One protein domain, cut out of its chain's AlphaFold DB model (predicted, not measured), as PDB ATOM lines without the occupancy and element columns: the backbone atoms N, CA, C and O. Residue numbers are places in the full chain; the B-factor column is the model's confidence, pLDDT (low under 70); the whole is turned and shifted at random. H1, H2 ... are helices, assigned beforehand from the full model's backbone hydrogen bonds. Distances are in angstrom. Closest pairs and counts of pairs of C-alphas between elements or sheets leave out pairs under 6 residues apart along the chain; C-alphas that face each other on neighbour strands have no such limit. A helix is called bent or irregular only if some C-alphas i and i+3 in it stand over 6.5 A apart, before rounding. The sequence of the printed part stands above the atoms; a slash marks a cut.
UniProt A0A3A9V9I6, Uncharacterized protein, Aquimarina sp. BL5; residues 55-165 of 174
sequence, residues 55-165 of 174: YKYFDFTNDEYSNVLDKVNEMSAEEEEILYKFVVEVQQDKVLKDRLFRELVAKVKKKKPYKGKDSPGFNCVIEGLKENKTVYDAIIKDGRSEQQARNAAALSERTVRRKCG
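AT A GLANCE: This is residues 55 to 165 of the 174 residues of an uncharacterized protein of Aquimarina sp. BL5 (UniProt A0A3A9V9I6). A long hairpin, H5 and H6, packs through part of H5 on H3 and H4; H2 stands crosswise at the end of H4, with short H1 near both. H3, H4 and H5 form an up-and-down bundle, each running against the one before. The printed part has 111 residues, six named helices, H1 to H6, and no named strand. It is all helix and compact, radius of gyration of the C-alphas 14.6 A, spanning 42 by 31 by 23 A.

IN THESE COORDINATES: Find C-alpha 55 at (156.126, 173.147, 106.614), where H1, residues 55 to 58, begins. Next come H2, 62 to 73, irregular H3, 77 to 92, with C-alphas 89 and 92 7.3 A apart, and H4, 94 to 105. H5, 123 to 141, spans 26.9 A; H6, 146 to 163, ends at C-alpha 163, (182.853, 174.240, 119.227).

HOW THE PARTS SIT: H4 and H5, a hairpin, touch at Leu 96 and Leu 129, closest C-alphas 7.2 A. Every O i to N i+4 pair is within hydrogen-bond range in H2, H4, H5 and H6, 11 of 12 in H3; H1 is too short.

THE WHOLE: The printed part has no cut. Residues 106 to 122 make the long link; pLDDT is under 70 at 107 to 121 and 165.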
ATOM      1  N   TYR A  55     156.524 171.777 106.909       74.12
ATOM      2  CA  TYR A  55     156.126 173.147 106.614       74.12
ATOM      3  C   TYR A  55     154.748 173.460 107.192       74.12
ATOM      4  O   TYR A  55     154.561 174.520 107.791       74.12
ATOM      5  N   LYS A  56     153.811 172.511 107.107       75.88
ATOM      6  CA  LYS A  56     152.491 172.633 107.737       75.88
ATOM      7  C   LYS A  56     152.558 172.588 109.262       75.88
ATOM      8  O   LYS A  56     151.784 173.263 109.930       75.88
ATOM      9  N   TYR A  57     153.483 171.819 109.836       77.31
ATOM     10  CA  TYR A  57     153.600 171.668 111.290       77.31
ATOM     11  C   TYR A  57     153.992 172.958 112.034       77.31
ATOM     12  O   TYR A  57     153.594 173.174 113.192       77.31
ATOM     13  N   PHE A  58     154.804 173.794 111.389       81.00
ATOM     14  CA  PHE A  58     155.278 175.059 111.941       81.00
ATOM     15  C   PHE A  58     154.427 176.271 111.546       81.00
ATOM     16  O   PHE A  58     154.619 177.318 112.156       81.00
ATOM     17  N   ASP A  59     153.491 176.114 110.602       82.81
ATOM     18  CA  ASP A  59     152.566 177.164 110.146       82.81
ATOM     19  C   ASP A  59     153.288 178.485 109.815       82.81
ATOM     20  O   ASP A  59     152.992 179.551 110.353       82.81
ATOM     21  N   PHE A  60     154.330 178.392 108.979       83.88
ATOM     22  CA  PHE A  60     155.156 179.538 108.603       83.88
ATOM     23  C   PHE A  60     154.352 180.584 107.821       83.88
ATOM     24  O   PHE A  60     153.599 180.253 106.905       83.88
ATOM     25  N   THR A  61     154.602 181.869 108.082       86.06
ATOM     26  CA  THR A  61     154.208 182.928 107.139       86.06
ATOM     27  C   THR A  61     154.962 182.773 105.811       86.06
ATOM     28  O   THR A  61     156.016 182.144 105.761       86.06
ATOM     29  N   ASN A  62     154.476 183.382 104.721       83.12
ATOM     30  CA  ASN A  62     155.137 183.282 103.407       83.12
ATOM     31  C   ASN A  62     156.624 183.691 103.449       83.12
ATOM     32  O   ASN A  62     157.466 183.012 102.861       83.12
ATOM     33  N   ASP A  63     156.958 184.759 104.178       80.81
ATOM     34  CA  ASP A  63     158.341 185.232 104.312       80.81
ATOM     35  C   ASP A  63     159.206 184.249 105.116       80.81
ATOM     36  O   ASP A  63     160.361 183.987 104.771       80.81
ATOM     37  N   GLU A  64     158.664 183.686 106.196       83.25
ATOM     38  CA  GLU A  64     159.343 182.665 106.997       83.25
ATOM     39  C   GLU A  64     159.541 181.382 106.193       83.25
ATOM     40  O   GLU A  64     160.643 180.840 106.189       83.25
ATOM     41  N   TYR A  65     158.523 180.958 105.447       83.62
ATOM     42  CA  TYR A  65     158.570 179.796 104.571       83.62
ATOM     43  C   TYR A  65     159.701 179.924 103.552       83.62
ATOM     44  O   TYR A  65     160.518 179.015 103.440       83.62
ATOM     45  N   SER A  66     159.814 181.063 102.859       79.19
ATOM     46  CA  SER A  66     160.909 181.287 101.908       79.19
ATOM     47  C   SER A  66     162.285 181.231 102.577       79.19
ATOM     48  O   SER A  66     163.184 180.579 102.057       79.19
ATOM     49  N   ASN A  67     162.450 181.836 103.759       78.62
ATOM     50  CA  ASN A  67     163.725 181.784 104.489       78.62
ATOM     51  C   ASN A  67     164.091 180.358 104.932       78.62
ATOM     52  O   ASN A  67     165.268 179.989 104.939       78.62
ATOM     53  N   VAL A  68     163.096 179.572 105.344       81.38
ATOM     54  CA  VAL A  68     163.291 178.179 105.748       81.38
ATOM     55  C   VAL A  68     163.614 177.318 104.537       81.38
ATOM     56  O   VAL A  68     164.571 176.553 104.596       81.38
ATOM     57  N   LEU A  69     162.885 177.490 103.434       82.31
ATOM     58  CA  LEU A  69     163.121 176.780 102.183       82.31
ATOM     59  C   LEU A  69     164.533 177.050 101.650       82.31
ATOM     60  O   LEU A  69     165.246 176.109 101.320       82.31
ATOM     61  N   ASP A  70     164.976 178.310 101.643       77.50
ATOM     62  CA  ASP A  70     166.348 178.670 101.266       77.50
ATOM     63  C   ASP A  70     167.377 177.967 102.158       77.50
ATOM     64  O   ASP A  70     168.383 177.458 101.669       77.50
ATOM     65  N   LYS A  71     167.123 177.896 103.468       78.12
ATOM     66  CA  LYS A  71     168.024 177.239 104.419       78.12
ATOM     67  C   LYS A  71     168.067 175.723 104.220       78.12
ATOM     68  O   LYS A  71     169.161 175.172 104.246       78.12
ATOM     69  N   VAL A  72     166.920 175.067 104.032       79.00
ATOM     70  CA  VAL A  72     166.819 173.615 103.793       79.00
ATOM     71  C   VAL A  72     167.450 173.246 102.449       79.00
ATOM     72  O   VAL A  72     168.251 172.324 102.400       79.00
ATOM     73  N   ASN A  73     167.216 174.028 101.392       79.44
ATOM     74  CA  ASN A  73     167.848 173.825 100.080       79.44
ATOM     75  C   ASN A  73     169.381 173.948 100.109       79.44
ATOM     76  O   ASN A  73     170.066 173.498  99.190       79.44
ATOM     77  N   GLU A  74     169.933 174.613 101.124       76.12
ATOM     78  CA  GLU A  74     171.373 174.725 101.337       76.12
ATOM     79  C   GLU A  74     171.955 173.615 102.222       76.12
ATOM     80  O   GLU A  74     173.183 173.540 102.338       76.12
ATOM     81  N   MET A  75     171.114 172.772 102.831       77.69
ATOM     82  CA  MET A  75     171.537 171.615 103.618       77.69
ATOM     83  C   MET A  75     171.991 170.470 102.709       77.69
ATOM     84  O   MET A  75     171.525 170.297 101.584       77.69
ATOM     85  N   SER A  76     172.921 169.662 103.209       79.75
ATOM     86  CA  SER A  76     173.179 168.337 102.644       79.75
ATOM     87  C   SER A  76     172.023 167.376 102.950       79.75
ATOM     88  O   SER A  76     171.285 167.575 103.911       79.75
ATOM     89  N   ALA A  77     171.896 166.294 102.173       80.19
ATOM     90  CA  ALA A  77     170.862 165.278 102.402       80.19
ATOM     91  C   ALA A  77     170.922 164.676 103.822       80.19
ATOM     92  O   ALA A  77     169.889 164.413 104.428       80.19
ATOM     93  N   GLU A  78     172.126 164.515 104.378       80.25
ATOM     94  CA  GLU A  78     172.329 164.046 105.755       80.25
ATOM     95  C   GLU A  78     171.789 165.053 106.783       80.25
ATOM     96  O   GLU A  78     171.116 164.679 107.741       80.25
ATOM     97  N   GLU A  79     172.036 166.348 106.582       77.62
ATOM     98  CA  GLU A  79     171.514 167.399 107.461       77.62
ATOM     99  C   GLU A  79     169.992 167.527 107.385       77.62
ATOM    100  O   GLU A  79     169.347 167.746 108.411       77.62
ATOM    101  N   GLU A  80     169.426 167.374 106.189       80.88
ATOM    102  CA  GLU A  80     167.982 167.360 105.978       80.88
ATOM    103  C   GLU A  80     167.335 166.155 106.688       80.88
ATOM    104  O   GLU A  80     166.352 166.318 107.415       80.88
ATOM    105  N   GLU A  81     167.926 164.961 106.588       83.31
ATOM    106  CA  GLU A  81     167.458 163.768 107.304       83.31
ATOM    107  C   GLU A  81     167.514 163.950 108.832       83.31
ATOM    108  O   GLU A  81     166.558 163.623 109.543       83.31
ATOM    109  N   ILE A  82     168.613 164.512 109.350       83.19
ATOM    110  CA  ILE A  82     168.768 164.813 110.781       83.19
ATOM    111  C   ILE A  82     167.720 165.838 111.233       83.19
ATOM    112  O   ILE A  82     167.153 165.684 112.318       83.19
ATOM    113  N   LEU A  83     167.438 166.861 110.419       85.00
ATOM    114  CA  LEU A  83     166.387 167.838 110.699       85.00
ATOM    115  C   LEU A  83     165.022 167.161 110.805       85.00
ATOM    116  O   LEU A  83     164.347 167.355 111.814       85.00
ATOM    117  N   TYR A  84     164.620 166.351 109.823       83.94
ATOM    118  CA  TYR A  84     163.312 165.692 109.863       83.94
ATOM    119  C   TYR A  84     163.167 164.766 111.071       83.94
ATOM    120  O   TYR A  84     162.168 164.857 111.785       83.94
ATOM    121  N   LYS A  85     164.185 163.943 111.363       83.94
ATOM    122  CA  LYS A  85     164.202 163.093 112.566       83.94
ATOM    123  C   LYS A  85     164.039 163.920 113.837       83.94
ATOM    124  O   LYS A  85     163.194 163.610 114.673       83.94
ATOM    125  N   PHE A  86     164.790 165.014 113.953       84.19
ATOM    126  CA  PHE A  86     164.711 165.879 115.122       84.19
ATOM    127  C   PHE A  86     163.342 166.554 115.260       84.19
ATOM    128  O   PHE A  86     162.843 166.691 116.373       84.19
ATOM    129  N   VAL A  87     162.699 166.952 114.159       84.19
ATOM    130  CA  VAL A  87     161.366 167.569 114.220       84.19
ATOM    131  C   VAL A  87     160.320 166.580 114.742       84.19
ATOM    132  O   VAL A  87     159.489 166.964 115.568       84.19
ATOM    133  N   VAL A  88     160.394 165.314 114.318       82.62
ATOM    134  CA  VAL A  88     159.540 164.236 114.842       82.62
ATOM    135  C   VAL A  88     159.788 164.032 116.341       82.62
ATOM    136  O   VAL A  88     158.836 163.987 117.118       82.62
ATOM    137  N   GLU A  89     161.051 164.001 116.780       79.38
ATOM    138  CA  GLU A  89     161.414 163.866 118.201       79.38
ATOM    139  C   GLU A  89     160.865 165.012 119.068       79.38
ATOM    140  O   GLU A  89     160.368 164.784 120.173       79.38
ATOM    141  N   VAL A  90     160.923 166.257 118.581       78.19
ATOM    142  CA  VAL A  90     160.471 167.432 119.346       78.19
ATOM    143  C   VAL A  90     158.989 167.750 119.158       78.19
ATOM    144  O   VAL A  90     158.512 168.749 119.698       78.19
ATOM    145  N   GLN A  91     158.228 166.916 118.438       75.50
ATOM    146  CA  GLN A  91     156.806 167.159 118.178       75.50
ATOM    147  C   GLN A  91     155.991 167.304 119.474       75.50
ATOM    148  O   GLN A  91     155.058 168.106 119.556       75.50
ATOM    149  N   GLN A  92     156.370 166.556 120.511       75.06
ATOM    150  CA  GLN A  92     155.705 166.572 121.815       75.06
ATOM    151  C   GLN A  92     156.293 167.615 122.785       75.06
ATOM    152  O   GLN A  92     155.717 167.870 123.843       75.06
ATOM    153  N   ASP A  93     157.406 168.266 122.428       78.75
ATOM    154  CA  ASP A  93     158.113 169.233 123.271       78.75
ATOM    155  C   ASP A  93     157.889 170.668 122.770       78.75
ATOM    156  O   ASP A  93     158.569 171.165 121.870       78.75
ATOM    157  N   LYS A  94     156.930 171.375 123.385       75.88
ATOM    158  CA  LYS A  94     156.574 172.754 123.000       75.88
ATOM    159  C   LYS A  94     157.755 173.730 123.073       75.88
ATOM    160  O   LYS A  94     157.795 174.681 122.295       75.88
ATOM    161  N   VAL A  95     158.695 173.529 123.999       76.50
ATOM    162  CA  VAL A  95     159.820 174.453 124.207       76.50
ATOM    163  C   VAL A  95     160.865 174.261 123.117       76.50
ATOM    164  O   VAL A  95     161.348 175.239 122.543       76.50
ATOM    165  N   LEU A  96     161.201 173.013 122.802       79.56
ATOM    166  CA  LEU A  96     162.122 172.717 121.710       79.56
ATOM    167  C   LEU A  96     161.513 173.011 120.354       79.56
ATOM    168  O   LEU A  96     162.229 173.526 119.499       79.56
ATOM    169  N   LYS A  97     160.206 172.784 120.181       82.31
ATOM    170  CA  LYS A  97     159.472 173.218 118.990       82.31
ATOM    171  C   LYS A  97     159.689 174.708 118.737       82.31
ATOM    172  O   LYS A  97     160.138 175.084 117.661       82.31
ATOM    173  N   ASP A  98     159.403 175.552 119.726       81.81
ATOM    174  CA  ASP A  98     159.538 177.006 119.593       81.81
ATOM    175  C   ASP A  98     160.998 177.432 119.345       81.81
ATOM    176  O   ASP A  98     161.282 178.286 118.505       81.81
ATOM    177  N   ARG A  99     161.964 176.794 120.015       82.25
ATOM    178  CA  ARG A  99     163.391 177.059 119.774       82.25
ATOM    179  C   ARG A  99     163.831 176.658 118.367       82.25
ATOM    180  O   ARG A  99     164.531 177.437 117.722       82.25
ATOM    181  N   LEU A 100     163.423 175.482 117.897       86.06
ATOM    182  CA  LEU A 100     163.717 174.992 116.555       86.06
ATOM    183  C   LEU A 100     163.094 175.909 115.499       86.06
ATOM    184  O   LEU A 100     163.800 176.345 114.595       86.06
ATOM    185  N   PHE A 101     161.826 176.293 115.675       85.19
ATOM    186  CA  PHE A 101     161.144 177.267 114.821       85.19
ATOM    187  C   PHE A 101     161.951 178.560 114.682       85.19
ATOM    188  O   PHE A 101     162.283 178.967 113.570       85.19
ATOM    189  N   ARG A 102     162.355 179.172 115.804       83.06
ATOM    190  CA  ARG A 102     163.148 180.415 115.799       83.06
ATOM    191  C   ARG A 102     164.467 180.269 115.046       83.06
ATOM    192  O   ARG A 102     164.901 181.213 114.392       83.06
ATOM    193  N   GLU A 103     165.133 179.122 115.154       83.50
ATOM    194  CA  GLU A 103     166.387 178.871 114.435       83.50
ATOM    195  C   GLU A 103     166.162 178.635 112.938       83.50
ATOM    196  O   GLU A 103     167.006 179.032 112.132       83.50
ATOM    197  N   LEU A 104     165.027 178.051 112.554       82.44
ATOM    198  CA  LEU A 104     164.630 177.855 111.162       82.44
ATOM    199  C   LEU A 104     164.319 179.196 110.488       82.44
ATOM    200  O   LEU A 104     164.965 179.522 109.489       82.44
ATOM    201  N   VAL A 105     163.455 180.021 111.085       81.81
ATOM    202  CA  VAL A 105     163.052 181.326 110.520       81.81
ATOM    203  C   VAL A 105     164.125 182.408 110.643       81.81
ATOM    204  O   VAL A 105     164.072 183.426 109.952       81.81
ATOM    205  N   ALA A 106     165.131 182.217 111.506       78.19
ATOM    206  CA  ALA A 106     166.225 183.168 111.648       78.19
ATOM    207  C   ALA A 106     166.954 183.367 110.312       78.19
ATOM    208  O   ALA A 106     167.639 182.466 109.808       78.19
ATOM    209  N   LYS A 107     166.856 184.590 109.781       66.38
ATOM    210  CA  LYS A 107     167.534 184.999 108.552       66.38
ATOM    211  C   LYS A 107     169.045 184.869 108.719       66.38
ATOM    212  O   LYS A 107     169.644 185.432 109.642       66.38
ATOM    213  N   VAL A 108     169.680 184.131 107.815       57.81
ATOM    214  CA  VAL A 108     171.125 183.906 107.852       57.81
ATOM    215  C   VAL A 108     171.831 185.223 107.515       57.81
ATOM    216  O   VAL A 108     171.981 185.590 106.358       57.81
ATOM    217  N   LYS A 109     172.295 185.971 108.528       53.16
ATOM    218  CA  LYS A 109     173.078 187.214 108.332       53.16
ATOM    219  C   LYS A 109     174.481 186.970 107.735       53.16
ATOM    220  O   LYS A 109     175.252 187.918 107.579       53.16
ATOM    221  N   LYS A 110     174.884 185.722 107.462       52.12
ATOM    222  CA  LYS A 110     176.248 185.421 107.002       52.12
ATOM    223  C   LYS A 110     176.391 185.684 105.499       52.12
ATOM    224  O   LYS A 110     175.664 185.128 104.693       52.12
ATOM    225  N   LYS A 111     177.441 186.436 105.132       46.25
ATOM    226  CA  LYS A 111     177.938 186.615 103.747       46.25
ATOM    227  C   LYS A 111     178.304 185.300 103.037       46.25
ATOM    228  O   LYS A 111     178.552 185.315 101.837       46.25
ATOM    229  N   LYS A 112     178.403 184.192 103.777       47.22
ATOM    230  CA  LYS A 112     178.576 182.846 103.243       47.22
ATOM    231  C   LYS A 112     177.489 181.956 103.857       47.22
ATOM    232  O   LYS A 112     177.461 181.868 105.090       47.22
ATOM    233  N   PRO A 113     176.604 181.362 103.041       50.94
ATOM    234  CA  PRO A 113     175.644 180.364 103.502       50.94
ATOM    235  C   PRO A 113     176.349 179.170 104.155       50.94
ATOM    236  O   PRO A 113     177.580 179.090 104.119       50.94
ATOM    237  N   TYR A 114     175.590 178.244 104.742       53.69
ATOM    238  CA  TYR A 114     176.094 177.020 105.383       53.69
ATOM    239  C   TYR A 114     176.740 176.030 104.383       53.69
ATOM    240  O   TYR A 114     176.633 174.825 104.540       53.69
ATOM    241  N   LYS A 115     177.427 176.512 103.344       47.28
ATOM    242  CA  LYS A 115     177.965 175.712 102.246       47.28
ATOM    243  C   LYS A 115     179.375 175.206 102.543       47.28
ATOM    244  O   LYS A 115     180.239 175.967 102.982       47.28
ATOM    245  N   GLY A 116     179.608 173.950 102.170       44.41
ATOM    246  CA  GLY A 116     180.912 173.289 102.174       44.41
ATOM    247  C   GLY A 116     181.136 172.379 103.382       44.41
ATOM    248  O   GLY A 116     180.517 172.550 104.424       44.41
ATOM    249  N   LYS A 117     182.071 171.434 103.232       41.75
ATOM    250  CA  LYS A 117     182.426 170.408 104.229       41.75
ATOM    251  C   LYS A 117     182.938 170.980 105.565       41.75
ATOM    252  O   LYS A 117     182.900 170.291 106.575       41.75
ATOM    253  N   ASP A 118     183.385 172.239 105.547       42.09
ATOM    254  CA  ASP A 118     183.956 172.965 106.690       42.09
ATOM    255  C   ASP A 118     182.995 174.012 107.289       42.09
ATOM    256  O   ASP A 118     183.337 174.725 108.237       42.09
ATOM    257  N   SER A 119     181.787 174.153 106.729       53.16
ATOM    258  CA  SER A 119     180.710 174.878 107.396       53.16
ATOM    259  C   SER A 119     180.199 173.989 108.528       53.16
ATOM    260  O   SER A 119     179.895 172.829 108.272       53.16
ATOM    261  N   PRO A 120     180.024 174.496 109.761       55.75
ATOM    262  CA  PRO A 120     179.467 173.695 110.857       55.75
ATOM    263  C   PRO A 120     178.045 173.172 110.605       55.75
ATOM    264  O   PRO A 120     177.502 172.457 111.445       55.75
ATOM    265  N   GLY A 121     177.439 173.558 109.479       67.31
ATOM    266  CA  GLY A 121     176.157 173.041 109.046       67.31
ATOM    267  C   GLY A 121     175.001 173.489 109.930       67.31
ATOM    268  O   GLY A 121     175.177 174.163 110.955       67.31
ATOM    269  N   PHE A 122     173.791 173.118 109.530       76.06
ATOM    270  CA  PHE A 122     172.628 173.213 110.410       76.06
ATOM    271  C   PHE A 122     172.666 172.120 111.492       76.06
ATOM    272  O   PHE A 122     172.097 172.299 112.569       76.06
ATOM    273  N   ASN A 123     173.443 171.051 111.275       79.06
ATOM    274  CA  ASN A 123     173.644 169.973 112.245       79.06
ATOM    275  C   ASN A 123     174.124 170.485 113.618       79.06
ATOM    276  O   ASN A 123     173.554 170.149 114.650       79.06
ATOM    277  N   CYS A 124     175.091 171.408 113.659       80.94
ATOM    278  CA  CYS A 124     175.547 171.989 114.928       80.94
ATOM    279  C   CYS A 124     174.472 172.791 115.684       80.94
ATOM    280  O   CYS A 124     174.577 172.973 116.901       80.94
ATOM    281  N   VAL A 125     173.454 173.308 114.988       82.38
ATOM    282  CA  VAL A 125     172.293 173.927 115.641       82.38
ATOM    283  C   VAL A 125     171.440 172.842 116.292       82.38
ATOM    284  O   VAL A 125     171.095 172.986 117.464       82.38
ATOM    285  N   ILE A 126     171.170 171.752 115.571       85.56
ATOM    286  CA  ILE A 126     170.396 170.606 116.064       85.56
ATOM    287  C   ILE A 126     171.074 169.966 117.279       85.56
ATOM    288  O   ILE A 126     170.442 169.829 118.322       85.56
ATOM    289  N   GLU A 127     172.372 169.671 117.202       85.88
ATOM    290  CA  GLU A 127     173.138 169.119 118.327       85.88
ATOM    291  C   GLU A 127     173.137 170.060 119.538       85.88
ATOM    292  O   GLU A 127     173.011 169.623 120.681       85.88
ATOM    293  N   GLY A 128     173.181 171.377 119.310       87.81
ATOM    294  CA  GLY A 128     173.018 172.355 120.382       87.81
ATOM    295  C   GLY A 128     171.638 172.293 121.050       87.81
ATOM    296  O   GLY A 128     171.551 172.429 122.269       87.81
ATOM    297  N   LEU A 129     170.565 172.095 120.277       88.62
ATOM    298  CA  LEU A 129     169.200 171.970 120.798       88.62
ATOM    299  C   LEU A 129     168.982 170.643 121.539       88.62
ATOM    300  O   LEU A 129     168.342 170.642 122.589       88.62
ATOM    301  N   LYS A 130     169.557 169.537 121.051       88.00
ATOM    302  CA  LYS A 130     169.560 168.249 121.762       88.00
ATOM    303  C   LYS A 130     170.276 168.362 123.103       88.00
ATOM    304  O   LYS A 130     169.711 168.017 124.135       88.00
ATOM    305  N   GLU A 131     171.478 168.933 123.112       89.75
ATOM    306  CA  GLU A 131     172.245 169.151 124.341       89.75
ATOM    307  C   GLU A 131     171.517 170.091 125.317       89.75
ATOM    308  O   GLU A 131     171.564 169.900 126.535       89.75
ATOM    309  N   ASN A 132     170.805 171.101 124.800       90.06
ATOM    310  CA  ASN A 132     169.938 171.955 125.611       90.06
ATOM    311  C   ASN A 132     168.888 171.114 126.353       90.06
ATOM    312  O   ASN A 132     168.779 171.224 127.575       90.06
ATOM    313  N   LYS A 133     168.163 170.254 125.624       87.06
ATOM    314  CA  LYS A 133     167.141 169.365 126.190       87.06
ATOM    315  C   LYS A 133     167.730 168.445 127.249       87.06
ATOM    316  O   LYS A 133     167.239 168.420 128.373       87.06
ATOM    317  N   THR A 134     168.792 167.726 126.901       89.38
ATOM    318  CA  THR A 134     169.414 166.725 127.773       89.38
ATOM    319  C   THR A 134     169.829 167.334 129.109       89.38
ATOM    320  O   THR A 134     169.528 166.781 130.165       89.38
ATOM    321  N   VAL A 135     170.469 168.508 129.082       88.75
ATOM    322  CA  VAL A 135     170.886 169.210 130.304       88.75
ATOM    323  C   VAL A 135     169.687 169.742 131.087       88.75
ATOM    324  O   VAL A 135     169.683 169.666 132.316       88.75
ATOM    325  N   TYR A 136     168.670 170.271 130.403       88.06
ATOM    326  CA  TYR A 136     167.451 170.738 131.055       88.06
ATOM    327  C   TYR A 136     166.750 169.599 131.811       88.06
ATOM    328  O   TYR A 136     166.523 169.714 133.016       88.06
ATOM    329  N   ASP A 137     166.473 168.488 131.125       88.56
ATOM    330  CA  ASP A 137     165.737 167.344 131.669       88.56
ATOM    331  C   ASP A 137     166.501 166.685 132.827       88.56
ATOM    332  O   ASP A 137     165.898 166.336 133.843       88.56
ATOM    333  N   ALA A 138     167.833 166.585 132.732       91.06
ATOM    334  CA  ALA A 138     168.671 166.073 133.817       91.06
ATOM    335  C   ALA A 138     168.545 166.920 135.096       91.06
ATOM    336  O   ALA A 138     168.346 166.386 136.185       91.06
ATOM    337  N   ILE A 139     168.594 168.248 134.970       88.88
ATOM    338  CA  ILE A 139     168.537 169.157 136.122       88.88
ATOM    339  C   ILE A 139     167.144 169.177 136.758       88.88
ATOM    340  O   ILE A 139     167.033 169.231 137.985       88.88
ATOM    341  N   ILE A 140     166.083 169.121 135.947       88.50
ATOM    342  CA  ILE A 140     164.708 169.008 136.452       88.50
ATOM    343  C   ILE A 140     164.508 167.673 137.178       88.50
ATOM    344  O   ILE A 140     163.933 167.654 138.267       88.50
ATOM    345  N   LYS A 141     165.014 166.567 136.618       92.50
ATOM    346  CA  LYS A 141     164.923 165.234 137.233       92.50
ATOM    347  C   LYS A 141     165.649 165.157 138.580       92.50
ATOM    348  O   LYS A 141     165.171 164.475 139.480       92.50
ATOM    349  N   ASP A 142     166.731 165.914 138.743       91.69
ATOM    350  CA  ASP A 142     167.456 166.068 140.012       91.69
ATOM    351  C   ASP A 142     166.706 166.924 141.058       91.69
ATOM    352  O   ASP A 142     167.243 167.214 142.130       91.69
ATOM    353  N   GLY A 143     165.478 167.369 140.765       88.06
ATOM    354  CA  GLY A 143     164.649 168.161 141.677       88.06
ATOM    355  C   GLY A 143     165.123 169.606 141.851       88.06
ATOM    356  O   GLY A 143     164.742 170.275 142.814       88.06
ATOM    357  N   ARG A 144     165.978 170.104 140.950       89.88
ATOM    358  CA  ARG A 144     166.482 171.482 141.001       89.88
ATOM    359  C   ARG A 144     165.497 172.467 140.378       89.88
ATOM    360  O   ARG A 144     164.561 172.104 139.672       89.88
ATOM    361  N   SER A 145     165.731 173.754 140.631       91.75
ATOM    362  CA  SER A 145     164.857 174.816 140.124       91.75
ATOM    363  C   SER A 145     164.858 174.902 138.594       91.75
ATOM    364  O   SER A 145     165.899 174.770 137.943       91.75
ATOM    365  N   GLU A 146     163.705 175.255 138.028       87.81
ATOM    366  CA  GLU A 146     163.547 175.466 136.586       87.81
ATOM    367  C   GLU A 146     164.499 176.545 136.044       87.81
ATOM    368  O   GLU A 146     165.081 176.398 134.970       87.81
ATOM    369  N   GLN A 147     164.733 177.608 136.815       88.38
ATOM    370  CA  GLN A 147     165.657 178.675 136.429       88.38
ATOM    371  C   GLN A 147     167.099 178.165 136.276       88.38
ATOM    372  O   GLN A 147     167.807 178.570 135.350       88.38
ATOM    373  N   GLN A 148     167.541 177.261 137.155       87.94
ATOM    374  CA  GLN A 148     168.853 176.624 137.034       87.94
ATOM    375  C   GLN A 148     168.921 175.730 135.793       87.94
ATOM    376  O   GLN A 148     169.894 175.829 135.043       87.94
ATOM    377  N   ALA A 149     167.879 174.932 135.539       86.56
ATOM    378  CA  ALA A 149     167.795 174.078 134.355       86.56
ATOM    379  C   ALA A 149     167.887 174.899 133.060       86.56
ATOM    380  O   ALA A 149     168.731 174.626 132.208       86.56
ATOM    381  N   ARG A 150     167.100 175.979 132.944       85.56
ATOM    382  CA  ARG A 150     167.105 176.881 131.776       85.56
ATOM    383  C   ARG A 150     168.475 177.511 131.527       85.56
ATOM    384  O   ARG A 150     168.929 177.563 130.382       85.56
ATOM    385  N   ASN A 151     169.135 177.989 132.581       87.44
ATOM    386  CA  ASN A 151     170.440 178.642 132.468       87.44
ATOM    387  C   ASN A 151     171.541 177.665 132.044       87.44
ATOM    388  O   ASN A 151     172.328 177.980 131.149       87.44
ATOM    389  N   ALA A 152     171.586 176.482 132.658       88.88
ATOM    390  CA  ALA A 152     172.570 175.457 132.329       88.88
ATOM    391  C   ALA A 152     172.369 174.916 130.907       88.88
ATOM    392  O   ALA A 152     173.327 174.848 130.141       88.88
ATOM    393  N   ALA A 153     171.123 174.646 130.518       88.25
ATOM    394  CA  ALA A 153     170.773 174.232 129.165       88.25
ATOM    395  C   ALA A 153     171.170 175.287 128.117       88.25
ATOM    396  O   ALA A 153     171.722 174.980 127.060       88.25
ATOM    397  N   ALA A 154     170.931 176.574 128.389       87.19
ATOM    398  CA  ALA A 154     171.351 177.641 127.480       87.19
ATOM    399  C   ALA A 154     172.885 177.742 127.367       87.19
ATOM    400  O   ALA A 154     173.414 178.103 126.311       87.19
ATOM    401  N   LEU A 155     173.614 177.445 128.446       88.81
ATOM    402  CA  LEU A 155     175.074 177.410 128.444       88.81
ATOM    403  C   LEU A 155     175.610 176.216 127.639       88.81
ATOM    404  O   LEU A 155     176.561 176.390 126.869       88.81
ATOM    405  N   SER A 156     175.004 175.036 127.782       88.75
ATOM    406  CA  SER A 156     175.407 173.823 127.063       88.75
ATOM    407  C   SER A 156     175.198 173.983 125.554       88.75
ATOM    408  O   SER A 156     176.147 173.836 124.783       88.75
ATOM    409  N   GLU A 157     174.029 174.479 125.145       88.00
ATOM    410  CA  GLU A 157     173.713 174.835 123.758       88.00
ATOM    411  C   GLU A 157     174.759 175.792 123.160       88.00
ATOM    412  O   GLU A 157     175.304 175.566 122.077       88.00
ATOM    413  N   ARG A 158     175.090 176.875 123.881       82.44
ATOM    414  CA  ARG A 158     176.118 177.838 123.446       82.44
ATOM    415  C   ARG A 158     177.492 177.192 123.325       82.44
ATOM    416  O   ARG A 158     178.268 177.595 122.461       82.44
ATOM    417  N   THR A 159     177.808 176.237 124.189       84.88
ATOM    418  CA  THR A 159     179.099 175.545 124.194       84.88
ATOM    419  C   THR A 159     179.244 174.664 122.960       84.88
ATOM    420  O   THR A 159     180.263 174.761 122.278       84.88
ATOM    421  N   VAL A 160     178.209 173.894 122.608       83.75
ATOM    422  CA  VAL A 160     178.172 173.105 121.363       83.75
ATOM    423  C   VAL A 160     178.322 174.018 120.148       83.75
ATOM    424  O   VAL A 160     179.242 173.853 119.348       83.75
ATOM    425  N   ARG A 161     177.517 175.084 120.072       77.69
ATOM    426  CA  ARG A 161     177.585 176.051 118.966       77.69
ATOM    427  C   ARG A 161     178.963 176.717 118.838       77.69
ATOM    428  O   ARG A 161     179.432 176.939 117.725       77.69
ATOM    429  N   ARG A 162     179.645 177.006 119.955       75.38
ATOM    430  CA  ARG A 162     181.012 177.559 119.958       75.38
ATOM    431  C   ARG A 162     182.054 176.576 119.434       75.38
ATOM    432  O   ARG A 162     182.920 177.015 118.683       75.38
ATOM    433  N   LYS A 163     181.971 175.287 119.788       77.06
ATOM    434  CA  LYS A 163     182.853 174.240 119.227       77.06
ATOM    435  C   LYS A 163     182.735 174.177 117.705       77.06
ATOM    436  O   LYS A 163     183.724 173.989 117.012       77.06
ATOM    437  N   CYS A 164     181.538 174.449 117.207       72.12
ATOM    438  CA  CYS A 164     181.238 174.553 115.792       72.12
ATOM    439  C   CYS A 164     181.581 175.921 115.162       72.12
ATOM    440  O   CYS A 164     181.228 176.180 114.021       72.12
ATOM    441  N   GLY A 165     182.188 176.874 115.877       65.88
ATOM    442  CA  GLY A 165     182.465 178.210 115.325       65.88
ATOM    443  C   GLY A 165     181.215 179.063 115.037       65.88
ATOM    444  O   GLY A 165     181.302 180.127 114.414       65.88
TER     445      GLY A 165